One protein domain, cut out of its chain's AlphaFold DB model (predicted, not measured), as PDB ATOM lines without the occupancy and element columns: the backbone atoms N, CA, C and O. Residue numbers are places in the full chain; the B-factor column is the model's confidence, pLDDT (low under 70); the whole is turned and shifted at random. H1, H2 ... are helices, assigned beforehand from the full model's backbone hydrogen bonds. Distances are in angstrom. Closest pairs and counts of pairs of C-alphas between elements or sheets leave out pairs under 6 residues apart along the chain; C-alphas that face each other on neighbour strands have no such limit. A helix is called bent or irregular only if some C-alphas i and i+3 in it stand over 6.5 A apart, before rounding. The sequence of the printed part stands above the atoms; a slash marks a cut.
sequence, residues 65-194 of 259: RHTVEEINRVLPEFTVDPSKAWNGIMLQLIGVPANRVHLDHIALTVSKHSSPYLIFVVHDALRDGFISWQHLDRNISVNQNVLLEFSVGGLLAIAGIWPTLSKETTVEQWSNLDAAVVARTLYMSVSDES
ATOM      1  N   ARG A  65      -1.525 -32.181 -10.725       98.00
ATOM      2  CA  ARG A  65      -2.971 -32.432 -10.621       98.00
ATOM      3  C   ARG A  65      -3.281 -33.927 -10.567       98.00
ATOM      4  O   ARG A  65      -3.982 -34.341  -9.651       98.00
ATOM      5  N   HIS A  66      -2.665 -34.745 -11.425       97.31
ATOM      6  CA  HIS A  66      -2.780 -36.206 -11.350       97.31
ATOM      7  C   HIS A  66      -2.331 -36.755  -9.989       97.31
ATOM      8  O   HIS A  66      -2.977 -37.632  -9.429       97.31
ATOM      9  N   THR A  67      -1.244 -36.226  -9.417       97.25
ATOM     10  CA  THR A  67      -0.772 -36.654  -8.088       97.25
ATOM     11  C   THR A  67      -1.802 -36.347  -6.998       97.25
ATOM     12  O   THR A  67      -2.064 -37.196  -6.149       97.25
ATOM     13  N   VAL A  68      -2.420 -35.162  -7.027       96.50
ATOM     14  CA  VAL A  68      -3.484 -34.795  -6.076       96.50
ATOM     15  C   VAL A  68      -4.746 -35.640  -6.289       96.50
ATOM     16  O   VAL A  68      -5.368 -36.067  -5.318       96.50
ATOM     17  N   GLU A  69      -5.112 -35.927  -7.536       95.12
ATOM     18  CA  GLU A  69      -6.235 -36.810  -7.869       95.12
ATOM     19  C   GLU A  69      -6.017 -38.234  -7.343       95.12
ATOM     20  O   GLU A  69      -6.927 -38.809  -6.744       95.12
ATOM     21  N   GLU A  70      -4.810 -38.785  -7.496       94.62
ATOM     22  CA  GLU A  70      -4.452 -40.100  -6.957       94.62
ATOM     23  C   GLU A  70      -4.510 -40.134  -5.426       94.62
ATOM     24  O   GLU A  70      -5.025 -41.101  -4.862       94.62
ATOM     25  N   ILE A  71      -4.074 -39.061  -4.752       93.69
ATOM     26  CA  ILE A  71      -4.254 -38.908  -3.302       93.69
ATOM     27  C   ILE A  71      -5.747 -38.948  -2.954       93.69
ATOM     28  O   ILE A  71      -6.177 -39.796  -2.176       93.69
ATOM     29  N   ASN A  72      -6.561 -38.081  -3.555       92.31
ATOM     30  CA  ASN A  72      -7.985 -37.985  -3.223       92.31
ATOM     31  C   ASN A  72      -8.746 -39.284  -3.502       92.31
ATOM     32  O   ASN A  72      -9.660 -39.632  -2.758       92.31
ATOM     33  N   ARG A  73      -8.350 -40.031  -4.539       91.50
ATOM     34  CA  ARG A  73      -8.963 -41.311  -4.915       91.50
ATOM     35  C   ARG A  73      -8.844 -42.376  -3.827       91.50
ATOM     36  O   ARG A  73      -9.719 -43.236  -3.729       91.50
ATOM     37  N   VAL A  74      -7.762 -42.355  -3.048       90.44
ATOM     38  CA  VAL A  74      -7.517 -43.349  -1.990       90.44
ATOM     39  C   VAL A  74      -7.989 -42.889  -0.612       90.44
ATOM     40  O   VAL A  74      -8.101 -43.715   0.294       90.44
ATOM     41  N   LEU A  75      -8.262 -41.593  -0.431       89.88
ATOM     42  CA  LEU A  75      -8.687 -41.053   0.855       89.88
ATOM     43  C   LEU A  75     -10.134 -41.454   1.184       89.88
ATOM     44  O   LEU A  75     -11.036 -41.230   0.375       89.88
ATOM     45  N   PRO A  76     -10.397 -42.001   2.386       85.44
ATOM     46  CA  PRO A  76     -11.762 -42.274   2.815       85.44
ATOM     47  C   PRO A  76     -12.514 -40.968   3.092       85.44
ATOM     48  O   PRO A  76     -11.918 -39.984   3.521       85.44
ATOM     49  N   GLU A  77     -13.834 -40.972   2.926       76.06
ATOM     50  CA  GLU A  77     -14.680 -39.866   3.385       76.06
ATOM     51  C   GLU A  77     -14.603 -39.688   4.913       76.06
ATOM     52  O   GLU A  77     -14.353 -40.632   5.678       76.06
ATOM     53  N   PHE A  78     -14.870 -38.469   5.387       69.38
ATOM     54  CA  PHE A  78     -14.907 -38.185   6.818       69.38
ATOM     55  C   PHE A  78     -16.116 -38.846   7.497       69.38
ATOM     56  O   PHE A  78     -17.233 -38.336   7.486       69.38
ATOM     57  N   THR A  79     -15.885 -39.961   8.191       66.25
ATOM     58  CA  THR A  79     -16.932 -40.642   8.976       66.25
ATOM     59  C   THR A  79     -17.270 -39.912  10.282       66.25
ATOM     60  O   THR A  79     -16.498 -39.074  10.744       66.25
ATOM     61  N   VAL A  80     -18.395 -40.266  10.922       62.19
ATOM     62  CA  VAL A  80     -18.825 -39.690  12.218       62.19
ATOM     63  C   VAL A  80     -17.776 -39.859  13.325       62.19
ATOM     64  O   VAL A  80     -17.704 -39.004  14.203       62.19
ATOM     65  N   ASP A  81     -16.967 -40.923  13.288       69.62
ATOM     66  CA  ASP A  81     -15.846 -41.136  14.213       69.62
ATOM     67  C   ASP A  81     -14.571 -40.474  13.644       69.62
ATOM     68  O   ASP A  81     -14.024 -40.967  12.647       69.62
ATOM     69  N   PRO A  82     -14.080 -39.372  14.249       69.38
ATOM     70  CA  PRO A  82     -12.910 -38.649  13.755       69.38
ATOM     71  C   PRO A  82     -11.650 -39.493  13.784       69.38
ATOM     72  O   PRO A  82     -10.878 -39.445  12.835       69.38
ATOM     73  N   SER A  83     -11.448 -40.284  14.839       72.31
ATOM     74  CA  SER A  83     -10.266 -41.131  14.972       72.31
ATOM     75  C   SER A  83     -10.262 -42.208  13.905       72.31
ATOM     76  O   SER A  83      -9.238 -42.443  13.274       72.31
ATOM     77  N   LYS A  84     -11.412 -42.834  13.635       75.94
ATOM     78  CA  LYS A  84     -11.507 -43.841  12.573       75.94
ATOM     79  C   LYS A  84     -11.255 -43.241  11.188       75.94
ATOM     80  O   LYS A  84     -10.513 -43.835  10.407       75.94
ATOM     81  N   ALA A  85     -11.852 -42.085  10.893       78.25
ATOM     82  CA  ALA A  85     -11.635 -41.384   9.628       78.25
ATOM     83  C   ALA A  85     -10.161 -40.982   9.466       78.25
ATOM     84  O   ALA A  85      -9.533 -41.305   8.462       78.25
ATOM     85  N   TRP A  86      -9.589 -40.356  10.496       82.56
ATOM     86  CA  TRP A  86      -8.205 -39.899  10.513       82.56
ATOM     87  C   TRP A  86      -7.201 -41.044  10.388       82.56
ATOM     88  O   TRP A  86      -6.288 -40.965   9.572       82.56
ATOM     89  N   ASN A  87      -7.407 -42.147  11.107       84.56
ATOM     90  CA  ASN A  87      -6.560 -43.333  10.988       84.56
ATOM     91  C   ASN A  87      -6.619 -43.916   9.572       84.56
ATOM     92  O   ASN A  87      -5.599 -44.346   9.044       84.56
ATOM     93  N   GLY A  88      -7.796 -43.902   8.937       88.38
ATOM     94  CA  GLY A  88      -7.946 -44.291   7.537       88.38
ATOM     95  C   GLY A  88      -7.149 -43.387   6.594       88.38
ATOM     96  O   GLY A  88      -6.413 -43.893   5.749       88.38
ATOM     97  N   ILE A  89      -7.237 -42.065   6.777       89.38
ATOM     98  CA  ILE A  89      -6.467 -41.074   6.010       89.38
ATOM     99  C   ILE A  89      -4.960 -41.307   6.206       89.38
ATOM    100  O   ILE A  89      -4.238 -41.474   5.227       89.38
ATOM    101  N   MET A  90      -4.472 -41.389   7.447       88.62
ATOM    102  CA  MET A  90      -3.047 -41.595   7.748       88.62
ATOM    103  C   MET A  90      -2.525 -42.938   7.230       88.62
ATOM    104  O   MET A  90      -1.416 -43.005   6.696       88.62
ATOM    105  N   LEU A  91      -3.324 -44.005   7.327       88.69
ATOM    106  CA  LEU A  91      -2.976 -45.309   6.767       88.69
ATOM    107  C   LEU A  91      -2.795 -45.227   5.248       88.69
ATOM    108  O   LEU A  91      -1.816 -45.757   4.731       88.69
ATOM    109  N   GLN A  92      -3.700 -44.547   4.540       91.44
ATOM    110  CA  GLN A  92      -3.608 -44.402   3.087       91.44
ATOM    111  C   GLN A  92      -2.464 -43.485   2.666       91.44
ATOM    112  O   GLN A  92      -1.761 -43.819   1.722       91.44
ATOM    113  N   LEU A  93      -2.245 -42.371   3.365       89.38
ATOM    114  CA  LEU A  93      -1.211 -41.396   3.015       89.38
ATOM    115  C   LEU A  93       0.207 -41.881   3.340       89.38
ATOM    116  O   LEU A  93       1.126 -41.686   2.549       89.38
ATOM    117  N   ILE A  94       0.393 -42.500   4.508       88.25
ATOM    118  CA  ILE A  94       1.723 -42.794   5.066       88.25
ATOM    119  C   ILE A  94       1.974 -44.301   5.163       88.25
ATOM    120  O   ILE A  94       3.097 -44.759   4.947       88.25
ATOM    121  N   GLY A  95       0.941 -45.076   5.500       86.25
ATOM    122  CA  GLY A  95       1.061 -46.510   5.768       86.25
ATOM    123  C   GLY A  95       1.151 -47.392   4.522       86.25
ATOM    124  O   GLY A  95       1.715 -48.482   4.598       86.25
ATOM    125  N   VAL A  96       0.637 -46.934   3.376       89.38
ATOM    126  CA  VAL A  96       0.715 -47.651   2.095       89.38
ATOM    127  C   VAL A  96       1.891 -47.106   1.272       89.38
ATOM    128  O   VAL A  96       1.809 -45.985   0.768       89.38
ATOM    129  N   PRO A  97       2.974 -47.884   1.051       86.19
ATOM    130  CA  PRO A  97       4.159 -47.392   0.341       86.19
ATOM    131  C   PRO A  97       3.871 -46.883  -1.076       86.19
ATOM    132  O   PRO A  97       4.474 -45.909  -1.512       86.19
ATOM    133  N   ALA A  98       2.927 -47.518  -1.779       87.88
ATOM    134  CA  ALA A  98       2.532 -47.117  -3.129       87.88
ATOM    135  C   ALA A  98       1.876 -45.727  -3.178       87.88
ATOM    136  O   ALA A  98       1.998 -45.052  -4.189       87.88
ATOM    137  N   ASN A  99       1.229 -45.294  -2.093       89.75
ATOM    138  CA  ASN A  99       0.577 -43.987  -2.014       89.75
ATOM    139  C   ASN A  99       1.533 -42.912  -1.485       89.75
ATOM    140  O   ASN A  99       1.429 -41.745  -1.856       89.75
ATOM    141  N   ARG A 100       2.494 -43.311  -0.641       88.56
ATOM    142  CA  ARG A 100       3.490 -42.410  -0.053       88.56
ATOM    143  C   ARG A 100       4.296 -41.649  -1.107       88.56
ATOM    144  O   ARG A 100       4.626 -40.489  -0.882       88.56
ATOM    145  N   VAL A 101       4.534 -42.259  -2.271       91.06
ATOM    146  CA  VAL A 101       5.210 -41.599  -3.402       91.06
ATOM    147  C   VAL A 101       4.518 -40.294  -3.814       91.06
ATOM    148  O   VAL A 101       5.180 -39.344  -4.218       91.06
ATOM    149  N   HIS A 102       3.193 -40.202  -3.662       93.56
ATOM    150  CA  HIS A 102       2.460 -38.982  -3.973       93.56
ATOM    151  C   HIS A 102       2.800 -37.859  -2.991       93.56
ATOM    152  O   HIS A 102       2.967 -36.720  -3.416       93.56
ATOM    153  N   LEU A 103       2.986 -38.162  -1.701       92.00
ATOM    154  CA  LEU A 103       3.473 -37.175  -0.731       92.00
ATOM    155  C   LEU A 103       4.900 -36.731  -1.048       92.00
ATOM    156  O   LEU A 103       5.203 -35.547  -0.929       92.00
ATOM    157  N   ASP A 104       5.755 -37.656  -1.488       94.00
ATOM    158  CA  ASP A 104       7.121 -37.331  -1.898       94.00
ATOM    159  C   ASP A 104       7.112 -36.377  -3.108       94.00
ATOM    160  O   ASP A 104       7.808 -35.362  -3.104       94.00
ATOM    161  N   HIS A 105       6.248 -36.618  -4.098       96.50
ATOM    162  CA  HIS A 105       6.049 -35.711  -5.232       96.50
ATOM    163  C   HIS A 105       5.536 -34.330  -4.804       96.50
ATOM    164  O   HIS A 105       6.099 -33.316  -5.216       96.50
ATOM    165  N   ILE A 106       4.514 -34.258  -3.942       96.94
ATOM    166  CA  ILE A 106       4.028 -32.975  -3.410       96.94
ATOM    167  C   ILE A 106       5.156 -32.251  -2.659       96.94
ATOM    168  O   ILE A 106       5.364 -31.060  -2.881       96.94
ATOM    169  N   ALA A 107       5.954 -32.957  -1.857       96.50
ATOM    170  CA  ALA A 107       7.101 -32.376  -1.161       96.50
ATOM    171  C   ALA A 107       8.146 -31.789  -2.129       96.50
ATOM    172  O   ALA A 107       8.681 -30.707  -1.876       96.50
ATOM    173  N   LEU A 108       8.405 -32.438  -3.273       97.56
ATOM    174  CA  LEU A 108       9.311 -31.906  -4.300       97.56
ATOM    175  C   LEU A 108       8.852 -30.538  -4.829       97.56
ATOM    176  O   LEU A 108       9.692 -29.656  -5.036       97.56
ATOM    177  N   THR A 109       7.540 -30.321  -4.974       97.75
ATOM    178  CA  THR A 109       6.969 -29.049  -5.469       97.75
ATOM    179  C   THR A 109       7.111 -27.871  -4.506       97.75
ATOM    180  O   THR A 109       6.909 -26.731  -4.912       97.75
ATOM    181  N   VAL A 110       7.489 -28.107  -3.252       96.56
ATOM    182  CA  VAL A 110       7.753 -27.062  -2.245       96.56
ATOM    183  C   VAL A 110       9.185 -27.133  -1.702       96.56
ATOM    184  O   VAL A 110       9.536 -26.460  -0.735       96.56
ATOM    185  N   SER A 111      10.033 -27.945  -2.339       93.88
ATOM    186  CA  SER A 111      11.430 -28.142  -1.958       93.88
ATOM    187  C   SER A 111      12.349 -27.018  -2.457       93.88
ATOM    188  O   SER A 111      11.945 -26.118  -3.192       93.88
ATOM    189  N   LYS A 112      13.646 -27.117  -2.131       94.50
ATOM    190  CA  LYS A 112      14.694 -26.207  -2.630       94.50
ATOM    191  C   LYS A 112      14.795 -26.137  -4.163       94.50
ATOM    192  O   LYS A 112      15.244 -25.120  -4.673       94.50
ATOM    193  N   HIS A 113      14.399 -27.196  -4.876       96.62
ATOM    194  CA  HIS A 113      14.431 -27.266  -6.343       96.62
ATOM    195  C   HIS A 113      13.155 -26.716  -6.992       96.62
ATOM    196  O   HIS A 113      13.031 -26.681  -8.217       96.62
ATOM    197  N   SER A 114      12.197 -26.275  -6.181       96.81
ATOM    198  CA  SER A 114      10.941 -25.723  -6.657       96.81
ATOM    199  C   SER A 114      11.110 -24.363  -7.362       96.81
ATOM    200  O   SER A 114      12.198 -23.805  -7.507       96.81
ATOM    201  N   SER A 115       9.992 -23.814  -7.828       97.31
ATOM    202  CA  SER A 115       9.847 -22.441  -8.288       97.31
ATOM    203  C   SER A 115       8.534 -21.848  -7.764       97.31
ATOM    204  O   SER A 115       7.613 -22.602  -7.445       97.31
ATOM    205  N   PRO A 116       8.379 -20.510  -7.749       97.31
ATOM    206  CA  PRO A 116       7.108 -19.877  -7.394       97.31
ATOM    207  C   PRO A 116       5.918 -20.393  -8.217       97.31
ATOM    208  O   PRO A 116       4.812 -20.492  -7.699       97.31
ATOM    209  N   TYR A 117       6.157 -20.767  -9.480       97.81
ATOM    210  CA  TYR A 117       5.137 -21.365 -10.337       97.81
ATOM    211  C   TYR A 117       4.672 -22.729  -9.813       97.81
ATOM    212  O   TYR A 117       3.473 -22.950  -9.698       97.81
ATOM    213  N   LEU A 118       5.595 -23.626  -9.442       98.25
ATOM    214  CA  LEU A 118       5.219 -24.944  -8.919       98.25
ATOM    215  C   LEU A 118       4.468 -24.840  -7.591       98.25
ATOM    216  O   LEU A 118       3.480 -25.544  -7.419       98.25
ATOM    217  N   ILE A 119       4.890 -23.933  -6.699       97.69
ATOM    218  CA  ILE A 119       4.201 -23.672  -5.425       97.69
ATOM    219  C   ILE A 119       2.764 -23.199  -5.679       97.69
ATOM    220  O   ILE A 119       1.834 -23.690  -5.047       97.69
ATOM    221  N   PHE A 120       2.573 -22.280  -6.630       97.62
ATOM    222  CA  PHE A 120       1.242 -21.823  -7.028       97.62
ATOM    223  C   PHE A 120       0.384 -22.973  -7.575       97.62
ATOM    224  O   PHE A 120      -0.755 -23.147  -7.152       97.62
ATOM    225  N   VAL A 121       0.940 -23.788  -8.474       98.31
ATOM    226  CA  VAL A 121       0.222 -24.905  -9.104       98.31
ATOM    227  C   VAL A 121      -0.181 -25.972  -8.087       98.31
ATOM    228  O   VAL A 121      -1.313 -26.442  -8.123       98.31
ATOM    229  N   VAL A 122       0.711 -26.360  -7.169       98.25
ATOM    230  CA  VAL A 122       0.372 -27.354  -6.139       98.25
ATOM    231  C   VAL A 122      -0.634 -26.808  -5.133       98.25
ATOM    232  O   VAL A 122      -1.515 -27.547  -4.702       98.25
ATOM    233  N   HIS A 123      -0.555 -25.520  -4.798       97.50
ATOM    234  CA  HIS A 123      -1.540 -24.865  -3.949       97.50
ATOM    235  C   HIS A 123      -2.934 -24.918  -4.580       97.50
ATOM    236  O   HIS A 123      -3.881 -25.373  -3.943       97.50
ATOM    237  N   ASP A 124      -3.046 -24.497  -5.840       97.06
ATOM    238  CA  ASP A 124      -4.300 -24.524  -6.596       97.06
ATOM    239  C   ASP A 124      -4.848 -25.954  -6.733       97.06
ATOM    240  O   ASP A 124      -6.009 -26.213  -6.424       97.06
ATOM    241  N   ALA A 125      -3.984 -26.918  -7.070       97.31
ATOM    242  CA  ALA A 125      -4.368 -28.321  -7.188       97.31
ATOM    243  C   ALA A 125      -4.865 -28.917  -5.861       97.31
ATOM    244  O   ALA A 125      -5.881 -29.610  -5.854       97.31
ATOM    245  N   LEU A 126      -4.194 -28.650  -4.734       94.94
ATOM    246  CA  LEU A 126      -4.640 -29.114  -3.413       94.94
ATOM    247  C   LEU A 126      -5.955 -28.460  -2.991       94.94
ATOM    248  O   LEU A 126      -6.809 -29.134  -2.416       94.94
ATOM    249  N   ARG A 127      -6.134 -27.172  -3.293       94.06
ATOM    250  CA  ARG A 127      -7.376 -26.443  -3.030       94.06
ATOM    251  C   ARG A 127      -8.547 -27.061  -3.796       94.06
ATOM    252  O   ARG A 127      -9.550 -27.423  -3.181       94.06
ATOM    253  N   ASP A 128      -8.399 -27.234  -5.108       93.06
ATOM    254  CA  ASP A 128      -9.400 -27.883  -5.963       93.06
ATOM    255  C   ASP A 128      -9.654 -29.330  -5.531       93.06
ATOM    256  O   ASP A 128     -10.798 -29.788  -5.470       93.06
ATOM    257  N   GLY A 129      -8.581 -30.042  -5.185       91.31
ATOM    258  CA  GLY A 129      -8.628 -31.406  -4.693       91.31
ATOM    259  C   GLY A 129      -9.449 -31.532  -3.414       91.31
ATOM    260  O   GLY A 129     -10.312 -32.402  -3.334       91.31
ATOM    261  N   PHE A 130      -9.241 -30.638  -2.447       87.94
ATOM    262  CA  PHE A 130      -9.990 -30.630  -1.193       87.94
ATOM    263  C   PHE A 130     -11.481 -30.351  -1.421       87.94
ATOM    264  O   PHE A 130     -12.326 -31.057  -0.873       87.94
ATOM    265  N   ILE A 131     -11.808 -29.373  -2.274       87.56
ATOM    266  CA  ILE A 131     -13.195 -29.055  -2.656       87.56
ATOM    267  C   ILE A 131     -13.870 -30.268  -3.305       87.56
ATOM    268  O   ILE A 131     -15.001 -30.605  -2.954       87.56
ATOM    269  N   SER A 132     -13.170 -30.933  -4.228       87.62
ATOM    270  CA  SER A 132     -13.666 -32.110  -4.944       87.62
ATOM    271  C   SER A 132     -13.882 -33.304  -4.014       87.62
ATOM    272  O   SER A 132     -14.967 -33.886  -4.005       87.62
ATOM    273  N   TRP A 133     -12.876 -33.630  -3.198       84.25
ATOM    274  CA  TRP A 133     -12.900 -34.753  -2.259       84.25
ATOM    275  C   TRP A 133     -14.018 -34.626  -1.222       84.25
ATOM    276  O   TRP A 133     -14.612 -35.626  -0.836       84.25
ATOM    277  N   GLN A 134     -14.329 -33.399  -0.799       77.25
ATOM    278  CA  GLN A 134     -15.349 -33.127   0.216       77.25
ATOM    279  C   GLN A 134     -16.707 -32.710  -0.349       77.25
ATOM    280  O   GLN A 134     -17.606 -32.369   0.418       77.25
ATOM    281  N   HIS A 135     -16.867 -32.718  -1.674       81.62
ATOM    282  CA  HIS A 135     -18.102 -32.307  -2.343       81.62
ATOM    283  C   HIS A 135     -18.628 -30.942  -1.867       81.62
ATOM    284  O   HIS A 135     -19.839 -30.734  -1.764       81.62
ATOM    285  N   LEU A 136     -17.716 -30.012  -1.562       78.56
ATOM    286  CA  LEU A 136     -18.088 -28.680  -1.092       78.56
ATOM    287  C   LEU A 136     -18.813 -27.920  -2.206       78.56
ATOM    288  O   LEU A 136     -18.470 -28.044  -3.387       78.56
ATOM    289  N   ASP A 137     -19.803 -27.107  -1.827       73.69
ATOM    290  CA  ASP A 137     -20.434 -26.191  -2.774       73.69
ATOM    291  C   ASP A 137     -19.364 -25.244  -3.344       73.69
ATOM    292  O   ASP A 137     -18.465 -24.777  -2.642       73.69
ATOM    293  N   ARG A 138     -19.465 -24.939  -4.640       67.06
ATOM    294  CA  ARG A 138     -18.610 -23.939  -5.286       67.06
ATOM    295  C   ARG A 138     -18.852 -22.542  -4.720       67.06
ATOM    296  O   ARG A 138     -17.973 -21.690  -4.843       67.06
ATOM    297  N   ASN A 139     -20.017 -22.295  -4.120       75.94
ATOM    298  CA  ASN A 139     -20.341 -21.026  -3.479       75.94
ATOM    299  C   ASN A 139     -19.779 -20.944  -2.048       75.94
ATOM    300  O   ASN A 139     -20.513 -20.870  -1.066       75.94
ATOM    301  N   ILE A 140     -18.450 -20.973  -1.947       79.06
ATOM    302  CA  ILE A 140     -17.715 -20.908  -0.682       79.06
ATOM    303  C   ILE A 140     -17.803 -19.481  -0.119       79.06
ATOM    304  O   ILE A 140     -17.443 -18.510  -0.790       79.06
ATOM    305  N   SER A 141     -18.252 -19.338   1.129       81.94
ATOM    306  CA  SER A 141     -18.273 -18.045   1.823       81.94
ATOM    307  C   SER A 141     -16.859 -17.498   2.062       81.94
ATOM    308  O   SER A 141     -15.873 -18.234   2.070       81.94
ATOM    309  N   VAL A 142     -16.737 -16.193   2.336       81.62
ATOM    310  CA  VAL A 142     -15.433 -15.561   2.627       81.62
ATOM    311  C   VAL A 142     -14.705 -16.265   3.779       81.62
ATOM    312  O   VAL A 142     -13.504 -16.511   3.683       81.62
ATOM    313  N   ASN A 143     -15.426 -16.639   4.840       78.88
ATOM    314  CA  ASN A 143     -14.845 -17.319   5.998       78.88
ATOM    315  C   ASN A 143     -14.345 -18.723   5.642       78.88
ATOM    316  O   ASN A 143     -13.220 -19.074   5.993       78.88
ATOM    317  N   GLN A 144     -15.141 -19.503   4.904       81.38
ATOM    318  CA  GLN A 144     -14.730 -20.830   4.441       81.38
ATOM    319  C   GLN A 144     -13.530 -20.740   3.497       81.38
ATOM    320  O   GLN A 144     -12.625 -21.563   3.588       81.38
ATOM    321  N   ASN A 145     -13.467 -19.711   2.645       86.12
ATOM    322  CA  ASN A 145     -12.318 -19.499   1.774       86.12
ATOM    323  C   ASN A 145     -11.051 -19.205   2.591       86.12
ATOM    324  O   ASN A 145     -10.035 -19.841   2.360       86.12
ATOM    325  N   VAL A 146     -11.107 -18.316   3.589       86.88
ATOM    326  CA  VAL A 146      -9.955 -18.047   4.476       86.88
ATOM    327  C   VAL A 146      -9.485 -19.316   5.193       86.88
ATOM    328  O   VAL A 146      -8.284 -19.561   5.292       86.88
ATOM    329  N   LEU A 147     -10.417 -20.140   5.674       85.88
ATOM    330  CA  LEU A 147     -10.093 -21.395   6.351       85.88
ATOM    331  C   LEU A 147      -9.521 -22.447   5.398       85.88
ATOM    332  O   LEU A 147      -8.610 -23.184   5.782       85.88
ATOM    333  N   LEU A 148     -10.007 -22.494   4.158       88.00
ATOM    334  CA  LEU A 148      -9.465 -23.355   3.114       88.00
ATOM    335  C   LEU A 148      -8.032 -22.940   2.759       88.00
ATOM    336  O   LEU A 148      -7.152 -23.793   2.746       88.00
ATOM    337  N   GLU A 149      -7.778 -21.644   2.563       90.56
ATOM    338  CA  GLU A 149      -6.434 -21.099   2.307       90.56
ATOM    339  C   GLU A 149      -5.474 -21.402   3.468       90.56
ATOM    340  O   GLU A 149      -4.353 -21.866   3.258       90.56
ATOM    341  N   PHE A 150      -5.928 -21.222   4.714       90.44
ATOM    342  CA  PHE A 150      -5.160 -21.609   5.898       90.44
ATOM    343  C   PHE A 150      -4.848 -23.113   5.912       90.44
ATOM    344  O   PHE A 150      -3.712 -23.509   6.175       90.44
ATOM    345  N   SER A 151      -5.839 -23.953   5.600       88.06
ATOM    346  CA  SER A 151      -5.689 -25.412   5.610       88.06
ATOM    347  C   SER A 151      -4.727 -25.891   4.524       88.06
ATOM    348  O   SER A 151      -3.803 -26.648   4.819       88.06
ATOM    349  N   VAL A 152      -4.887 -25.416   3.286       92.19
ATOM    350  CA  VAL A 152      -4.001 -25.755   2.160       92.19
ATOM    351  C   VAL A 152      -2.583 -25.248   2.422       92.19
ATOM    352  O   VAL A 152      -1.625 -26.003   2.257       92.19
ATOM    353  N   GLY A 153      -2.432 -24.014   2.914       93.12
ATOM    354  CA  GLY A 153      -1.134 -23.465   3.304       93.12
ATOM    355  C   GLY A 153      -0.444 -24.289   4.398       93.12
ATOM    356  O   GLY A 153       0.749 -24.577   4.297       93.12
ATOM    357  N   GLY A 154      -1.197 -24.734   5.410       90.62
ATOM    358  CA  GLY A 154      -0.702 -25.627   6.458       90.62
ATOM    359  C   GLY A 154      -0.255 -26.990   5.920       90.62
ATOM    360  O   GLY A 154       0.835 -27.455   6.254       90.62
ATOM    361  N   LEU A 155      -1.049 -27.607   5.037       89.62
ATOM    362  CA  LEU A 155      -0.695 -28.871   4.381       89.62
ATOM    363  C   LEU A 155       0.578 -28.741   3.536       89.62
ATOM    364  O   LEU A 155       1.441 -29.613   3.601       89.62
ATOM    365  N   LEU A 156       0.736 -27.640   2.796       93.38
ATOM    366  CA  LEU A 156       1.952 -27.371   2.025       93.38
ATOM    367  C   LEU A 156       3.177 -27.173   2.915       93.38
ATOM    368  O   LEU A 156       4.254 -27.676   2.593       93.38
ATOM    369  N   ALA A 157       3.026 -26.483   4.046       92.44
ATOM    370  CA  ALA A 157       4.109 -26.335   5.013       92.44
ATOM    371  C   ALA A 157       4.549 -27.700   5.573       92.44
ATOM    372  O   ALA A 157       5.748 -27.973   5.659       92.44
ATOM    373  N   ILE A 158       3.590 -28.582   5.886       90.88
ATOM    374  CA  ILE A 158       3.862 -29.960   6.323       90.88
ATOM    375  C   ILE A 158       4.539 -30.764   5.203       90.88
ATOM    376  O   ILE A 158       5.536 -31.441   5.454       90.88
ATOM    377  N   ALA A 159       4.065 -30.652   3.959       91.69
ATOM    378  CA  ALA A 159       4.691 -31.300   2.808       91.69
ATOM    379  C   ALA A 159       6.141 -30.831   2.594       91.69
ATOM    380  O   ALA A 159       7.008 -31.634   2.263       91.69
ATOM    381  N   GLY A 160       6.447 -29.557   2.855       92.00
ATOM    382  CA  GLY A 160       7.809 -29.021   2.756       92.00
ATOM    383  C   GLY A 160       8.802 -29.654   3.732       92.00
ATOM    384  O   GLY A 160       9.977 -29.815   3.400       92.00
ATOM    385  N   ILE A 161       8.340 -30.063   4.916       91.38
ATOM    386  CA  ILE A 161       9.169 -30.753   5.920       91.38
ATOM    387  C   ILE A 161       9.069 -32.286   5.842       91.38
ATOM    388  O   ILE A 161       9.802 -32.987   6.546       91.38
ATOM    389  N   TRP A 162       8.208 -32.814   4.967       91.06
ATOM    390  CA  TRP A 162       7.949 -34.246   4.796       91.06
ATOM    391  C   TRP A 162       9.209 -35.111   4.607       91.06
ATOM    392  O   TRP A 162       9.297 -36.158   5.251       91.06
ATOM    393  N   PRO A 163      10.239 -34.718   3.826       88.94
ATOM    394  CA  PRO A 163      11.434 -35.551   3.643       88.94
ATOM    395  C   PRO A 163      12.225 -35.807   4.934       88.94
ATOM    396  O   PRO A 163      12.919 -36.820   5.053       88.94
ATOM    397  N   THR A 164      12.138 -34.889   5.900       89.50
ATOM    398  CA  THR A 164      12.716 -35.058   7.239       89.50
ATOM    399  C   THR A 164      11.764 -35.863   8.112       89.50
ATOM    400  O   THR A 164      12.156 -36.876   8.684       89.50
ATOM    401  N   LEU A 165      10.496 -35.450   8.142       85.31
ATOM    402  CA  LEU A 165       9.462 -36.031   8.989       85.31
ATOM    403  C   LEU A 165       9.277 -37.530   8.735       85.31
ATOM    404  O   LEU A 165       9.276 -38.345   9.652       85.31
ATOM    405  N   SER A 166       9.223 -37.911   7.466       85.19
ATOM    406  CA  SER A 166       8.910 -39.266   7.028       85.19
ATOM    407  C   SER A 166       9.988 -40.311   7.367       85.19
ATOM    408  O   SER A 166       9.748 -41.512   7.207       85.19
ATOM    409  N   LYS A 167      11.168 -39.879   7.837       85.31
ATOM    410  CA  LYS A 167      12.238 -40.751   8.359       85.31
ATOM    411  C   LYS A 167      12.050 -41.100   9.832       85.31
ATOM    412  O   LYS A 167      12.529 -42.137  10.274       85.31
ATOM    413  N   GLU A 168      11.392 -40.222  10.577       78.31
ATOM    414  CA  GLU A 168      11.276 -40.303  12.033       78.31
ATOM    415  C   GLU A 168       9.888 -40.767  12.476       78.31
ATOM    416  O   GLU A 168       9.716 -41.175  13.624       78.31
ATOM    417  N   THR A 169       8.904 -40.731  11.571       70.44
ATOM    418  CA  THR A 169       7.507 -40.944  11.938       70.44
ATOM    419  C   THR A 169       6.934 -42.298  11.551       70.44
ATOM    420  O   THR A 169       7.155 -42.776  10.436       70.44
ATOM    421  N   THR A 170       6.101 -42.858  12.431       76.94
ATOM    422  CA  THR A 170       5.254 -44.031  12.148       76.94
ATOM    423  C   THR A 170       3.780 -43.640  12.021       76.94
ATOM    424  O   THR A 170       3.372 -42.564  12.463       76.94
ATOM    425  N   VAL A 171       2.956 -44.511  11.426       77.25
ATOM    426  CA  VAL A 171       1.507 -44.272  11.291       77.25
ATOM    427  C   VAL A 171       0.856 -44.089  12.664       77.25
ATOM    428  O   VAL A 171      -0.016 -43.237  12.820       77.25
ATOM    429  N   GLU A 172       1.308 -44.833  13.675       72.56
ATOM    430  CA  GLU A 172       0.771 -44.795  15.038       72.56
ATOM    431  C   GLU A 172       0.959 -43.430  15.706       72.56
ATOM    432  O   GLU A 172       0.065 -42.972  16.411       72.56
ATOM    433  N   GLN A 173       2.082 -42.748  15.458       77.19
ATOM    434  CA  GLN A 173       2.344 -41.424  16.037       77.19
ATOM    435  C   GLN A 173       1.373 -40.361  15.510       77.19
ATOM    436  O   GLN A 173       0.944 -39.479  16.256       77.19
ATOM    437  N   TRP A 174       0.985 -40.471  14.238       74.06
ATOM    438  CA  TRP A 174       0.016 -39.571  13.613       74.06
ATOM    439  C   TRP A 174      -1.433 -39.985  13.865       74.06
ATOM    440  O   TRP A 174      -2.318 -39.137  13.828       74.06
ATOM    441  N   SER A 175      -1.682 -41.254  14.182       73.81
ATOM    442  CA  SER A 175      -3.010 -41.835  14.430       73.81
ATOM    443  C   SER A 175      -3.501 -41.594  15.865       73.81
ATOM    444  O   SER A 175      -3.921 -42.519  16.561       73.81
ATOM    445  N   ASN A 176      -3.419 -40.343  16.330       73.62
ATOM    446  CA  ASN A 176      -3.867 -39.935  17.660       73.62
ATOM    447  C   ASN A 176      -5.166 -39.108  17.607       73.62
ATOM    448  O   ASN A 176      -5.527 -38.535  16.575       73.62
ATOM    449  N   LEU A 177      -5.889 -39.078  18.731       67.44
ATOM    450  CA  LEU A 177      -7.181 -38.395  18.837       67.44
ATOM    451  C   LEU A 177      -7.053 -36.879  18.644       67.44
ATOM    452  O   LEU A 177      -7.913 -36.294  17.993       67.44
ATOM    453  N   ASP A 178      -5.989 -36.254  19.147       71.12
ATOM    454  CA  ASP A 178      -5.808 -34.801  19.060       71.12
ATOM    455  C   ASP A 178      -5.691 -34.349  17.598       71.12
ATOM    456  O   ASP A 178      -6.414 -33.455  17.152       71.12
ATOM    457  N   ALA A 179      -4.853 -35.034  16.815       75.69
ATOM    458  CA  ALA A 179      -4.709 -34.807  15.381       75.69
ATOM    459  C   ALA A 179      -6.030 -35.050  14.637       75.69
ATOM    460  O   ALA A 179      -6.422 -34.246  13.790       75.69
ATOM    461  N   ALA A 180      -6.760 -36.108  15.005       73.50
ATOM    462  CA  ALA A 180      -8.060 -36.416  14.421       73.50
ATOM    463  C   ALA A 180      -9.107 -35.320  14.690       73.50
ATOM    464  O   ALA A 180      -9.881 -34.966  13.797       73.50
ATOM    465  N   VAL A 181      -9.129 -34.761  15.902       70.62
ATOM    466  CA  VAL A 181     -10.048 -33.679  16.286       70.62
ATOM    467  C   VAL A 181      -9.685 -32.379  15.578       70.62
ATOM    468  O   VAL A 181     -10.583 -31.715  15.060       70.62
ATOM    469  N   VAL A 182      -8.399 -32.030  15.487       80.00
ATOM    470  CA  VAL A 182      -7.944 -30.846  14.738       80.00
ATOM    471  C   VAL A 182      -8.314 -30.972  13.261       80.00
ATOM    472  O   VAL A 182      -8.949 -30.070  12.715       80.00
ATOM    473  N   ALA A 183      -8.002 -32.109  12.632       80.38
ATOM    474  CA  ALA A 183      -8.337 -32.362  11.234       80.38
ATOM    475  C   ALA A 183      -9.851 -32.283  10.983       80.38
ATOM    476  O   ALA A 183     -10.291 -31.633  10.032       80.38
ATOM    477  N   ARG A 184     -10.665 -32.874  11.869       78.88
ATOM    478  CA  ARG A 184     -12.129 -32.810  11.759       78.88
ATOM    479  C   ARG A 184     -12.666 -31.396  11.965       78.88
ATOM    480  O   ARG A 184     -13.582 -30.999  11.255       78.88
ATOM    481  N   THR A 185     -12.104 -30.642  12.906       74.88
ATOM    482  CA  THR A 185     -12.512 -29.257  13.187       74.88
ATOM    483  C   THR A 185     -12.209 -28.350  12.001       74.88
ATOM    484  O   THR A 185     -13.071 -27.571  11.601       74.88
ATOM    485  N   LEU A 186     -11.025 -28.487  11.395       78.12
ATOM    486  CA  LEU A 186     -10.663 -27.756  10.179       78.12
ATOM    487  C   LEU A 186     -11.625 -28.081   9.035       78.12
ATOM    488  O   LEU A 186     -12.193 -27.164   8.452       78.12
ATOM    489  N   TYR A 187     -11.889 -29.369   8.783       78.00
ATOM    490  CA  TYR A 187     -12.866 -29.789   7.775       78.00
ATOM    491  C   TYR A 187     -14.249 -29.164   8.013       78.00
ATOM    492  O   TYR A 187     -14.800 -28.524   7.123       78.00
ATOM    493  N   MET A 188     -14.783 -29.296   9.227       74.44
ATOM    494  CA  MET A 188     -16.108 -28.780   9.577       74.44
ATOM    495  C   MET A 188     -16.208 -27.257   9.554       74.44
ATOM    496  O   MET A 188     -17.302 -26.728   9.437       74.44
ATOM    497  N   SER A 189     -15.091 -26.548   9.708       72.62
ATOM    498  CA  SER A 189     -15.079 -25.086   9.605       72.62
ATOM    499  C   SER A 189     -15.080 -24.629   8.141       72.62
ATOM    500  O   SER A 189     -15.508 -23.516   7.836       72.62
ATOM    501  N   VAL A 190     -14.601 -25.486   7.233       74.38
ATOM    502  CA  VAL A 190     -14.642 -25.270   5.783       74.38
ATOM    503  C   VAL A 190     -15.976 -25.742   5.183       74.38
ATOM    504  O   VAL A 190     -16.425 -25.161   4.198       74.38
ATOM    505  N   SER A 191     -16.639 -26.744   5.770       70.31
ATOM    506  CA  SER A 191     -17.974 -27.201   5.360       70.31
ATOM    507  C   SER A 191     -19.103 -26.470   6.102       70.31
ATOM    508  O   SER A 191     -18.886 -25.847   7.135       70.31
ATOM    509  N   ASP A 192     -20.335 -26.532   5.591       65.94
ATOM    510  CA  ASP A 192     -21.526 -26.007   6.292       65.94
ATOM    511  C   ASP A 192     -22.030 -26.962   7.404       65.94
ATOM    512  O   ASP A 192     -23.150 -26.833   7.907       65.94
ATOM    513  N   GLU A 193     -21.232 -27.960   7.805       63.34
ATOM    514  CA  GLU A 193     -21.622 -28.899   8.855       63.34
ATOM    515  C   GLU A 193     -21.655 -28.229  10.240       63.34
ATOM    516  O   GLU A 193     -20.718 -27.563  10.678       63.34
ATOM    517  N   SER A 194     -22.718 -28.480  11.012       56.75
ATOM    518  CA  SER A 194     -22.872 -27.877  12.339       56.75
ATOM    519  C   SER A 194     -21.793 -28.361  13.328       56.75
ATOM    520  O   SER A 194     -21.880 -29.473  13.867       56.75
TER     521      SER A 194
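Overview. This is residues 65 to 194 of the 259 residues of the protein "Transcriptional regulator, TetR family" of Bifidobacterium commune (UniProt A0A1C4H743). Two layers of helices pack together with their helices crossed: the long, kinked H5 makes one layer with short H6 and with H7, whose residues 186 to 190 fold back onto residues 143 to 151 of H5, and H1, H3 and H4 make the other. H4 crosses H5, H3 meets it near its kink, H1 packs on H3 and H4, and H2 runs along one side from a corner with H3 to H7. The printed part has 130 residues with seven named helices, H1 to H7 along the chain, and no named strand; the class is all helix. It is compact, with a radius of gyration of the C-alphas of 14.3 A and spans of 40 by 34 by 22 A.

Along the chain. H5, residues 142 to 168, is the longest helix, 37.6 A from C-alpha 142 at (-15.433, -15.561, 2.627) to C-alpha 168. It has a kink of 66 degrees near residue 162 and is irregular, C-alphas 160 and 163 being 7.5 A apart. H4, residues 116 to 133, is 25.5 A long, and H3, residues 97 to 108, 17.0 A. H1, residues 65 to 74, begins at (-2.971, -32.432, -10.621) and is 14.6 A long. H2, residues 82 to 95, is 17.9 A long. H6 has residues 171 to 174. H7, residues 177 to 190, is 20.0 A long and ends at (-14.642, -25.270, 5.783).

Arrangement. H5 touches H3 at Ala 159 and Ala 107, the closest C-alphas, 4.8 A apart; their lines are only just about perpendicular, at 70.1 degrees. H5 touches H4 at a steep tilt of 69 degrees, only just short of perpendicular, with C-alphas 152 and 127 closest at 6.2 A. H5 and H7 touch at Gln 144 and Val 190, C-alphas 4.6 A apart, opposite ways at 32 degrees, a shallow tilt only just short of steep. H1 touches H4, the same way at 32 degrees, again only just shallow, with C-alphas 65 and 125 closest at 5.5 A. H1 also touches H3, C-alphas 67 and 102 being closest at 5.7 A. H2 touches H7 about perpendicular, at 80 degrees, with C-alphas 83 and 180 closest at 5.2 A. H2 touches H3 only at the corner, C-alphas 94 and 100 being closest at 5.4 A. H6 touches H2, C-alphas 171 and 95 being closest at 6.0 A. H1 and H7 are apart. In H2, H4 and H7 every O i to N i+4 pair is within hydrogen-bond range; in H1 it is 5 of 6, in H3 5 of 8, in H5 19 of 23, and H6 is too short for such a pair.

Size, cuts and confidence. The C-alphas of His 113 and Ser 194, the two farthest apart, are 41.7 A apart. The printed part has no cut and no long link. Mean pLDDT of the printed part is 85.4; residues 78 to 82, 138, 177 and 192 to 194 are under 70.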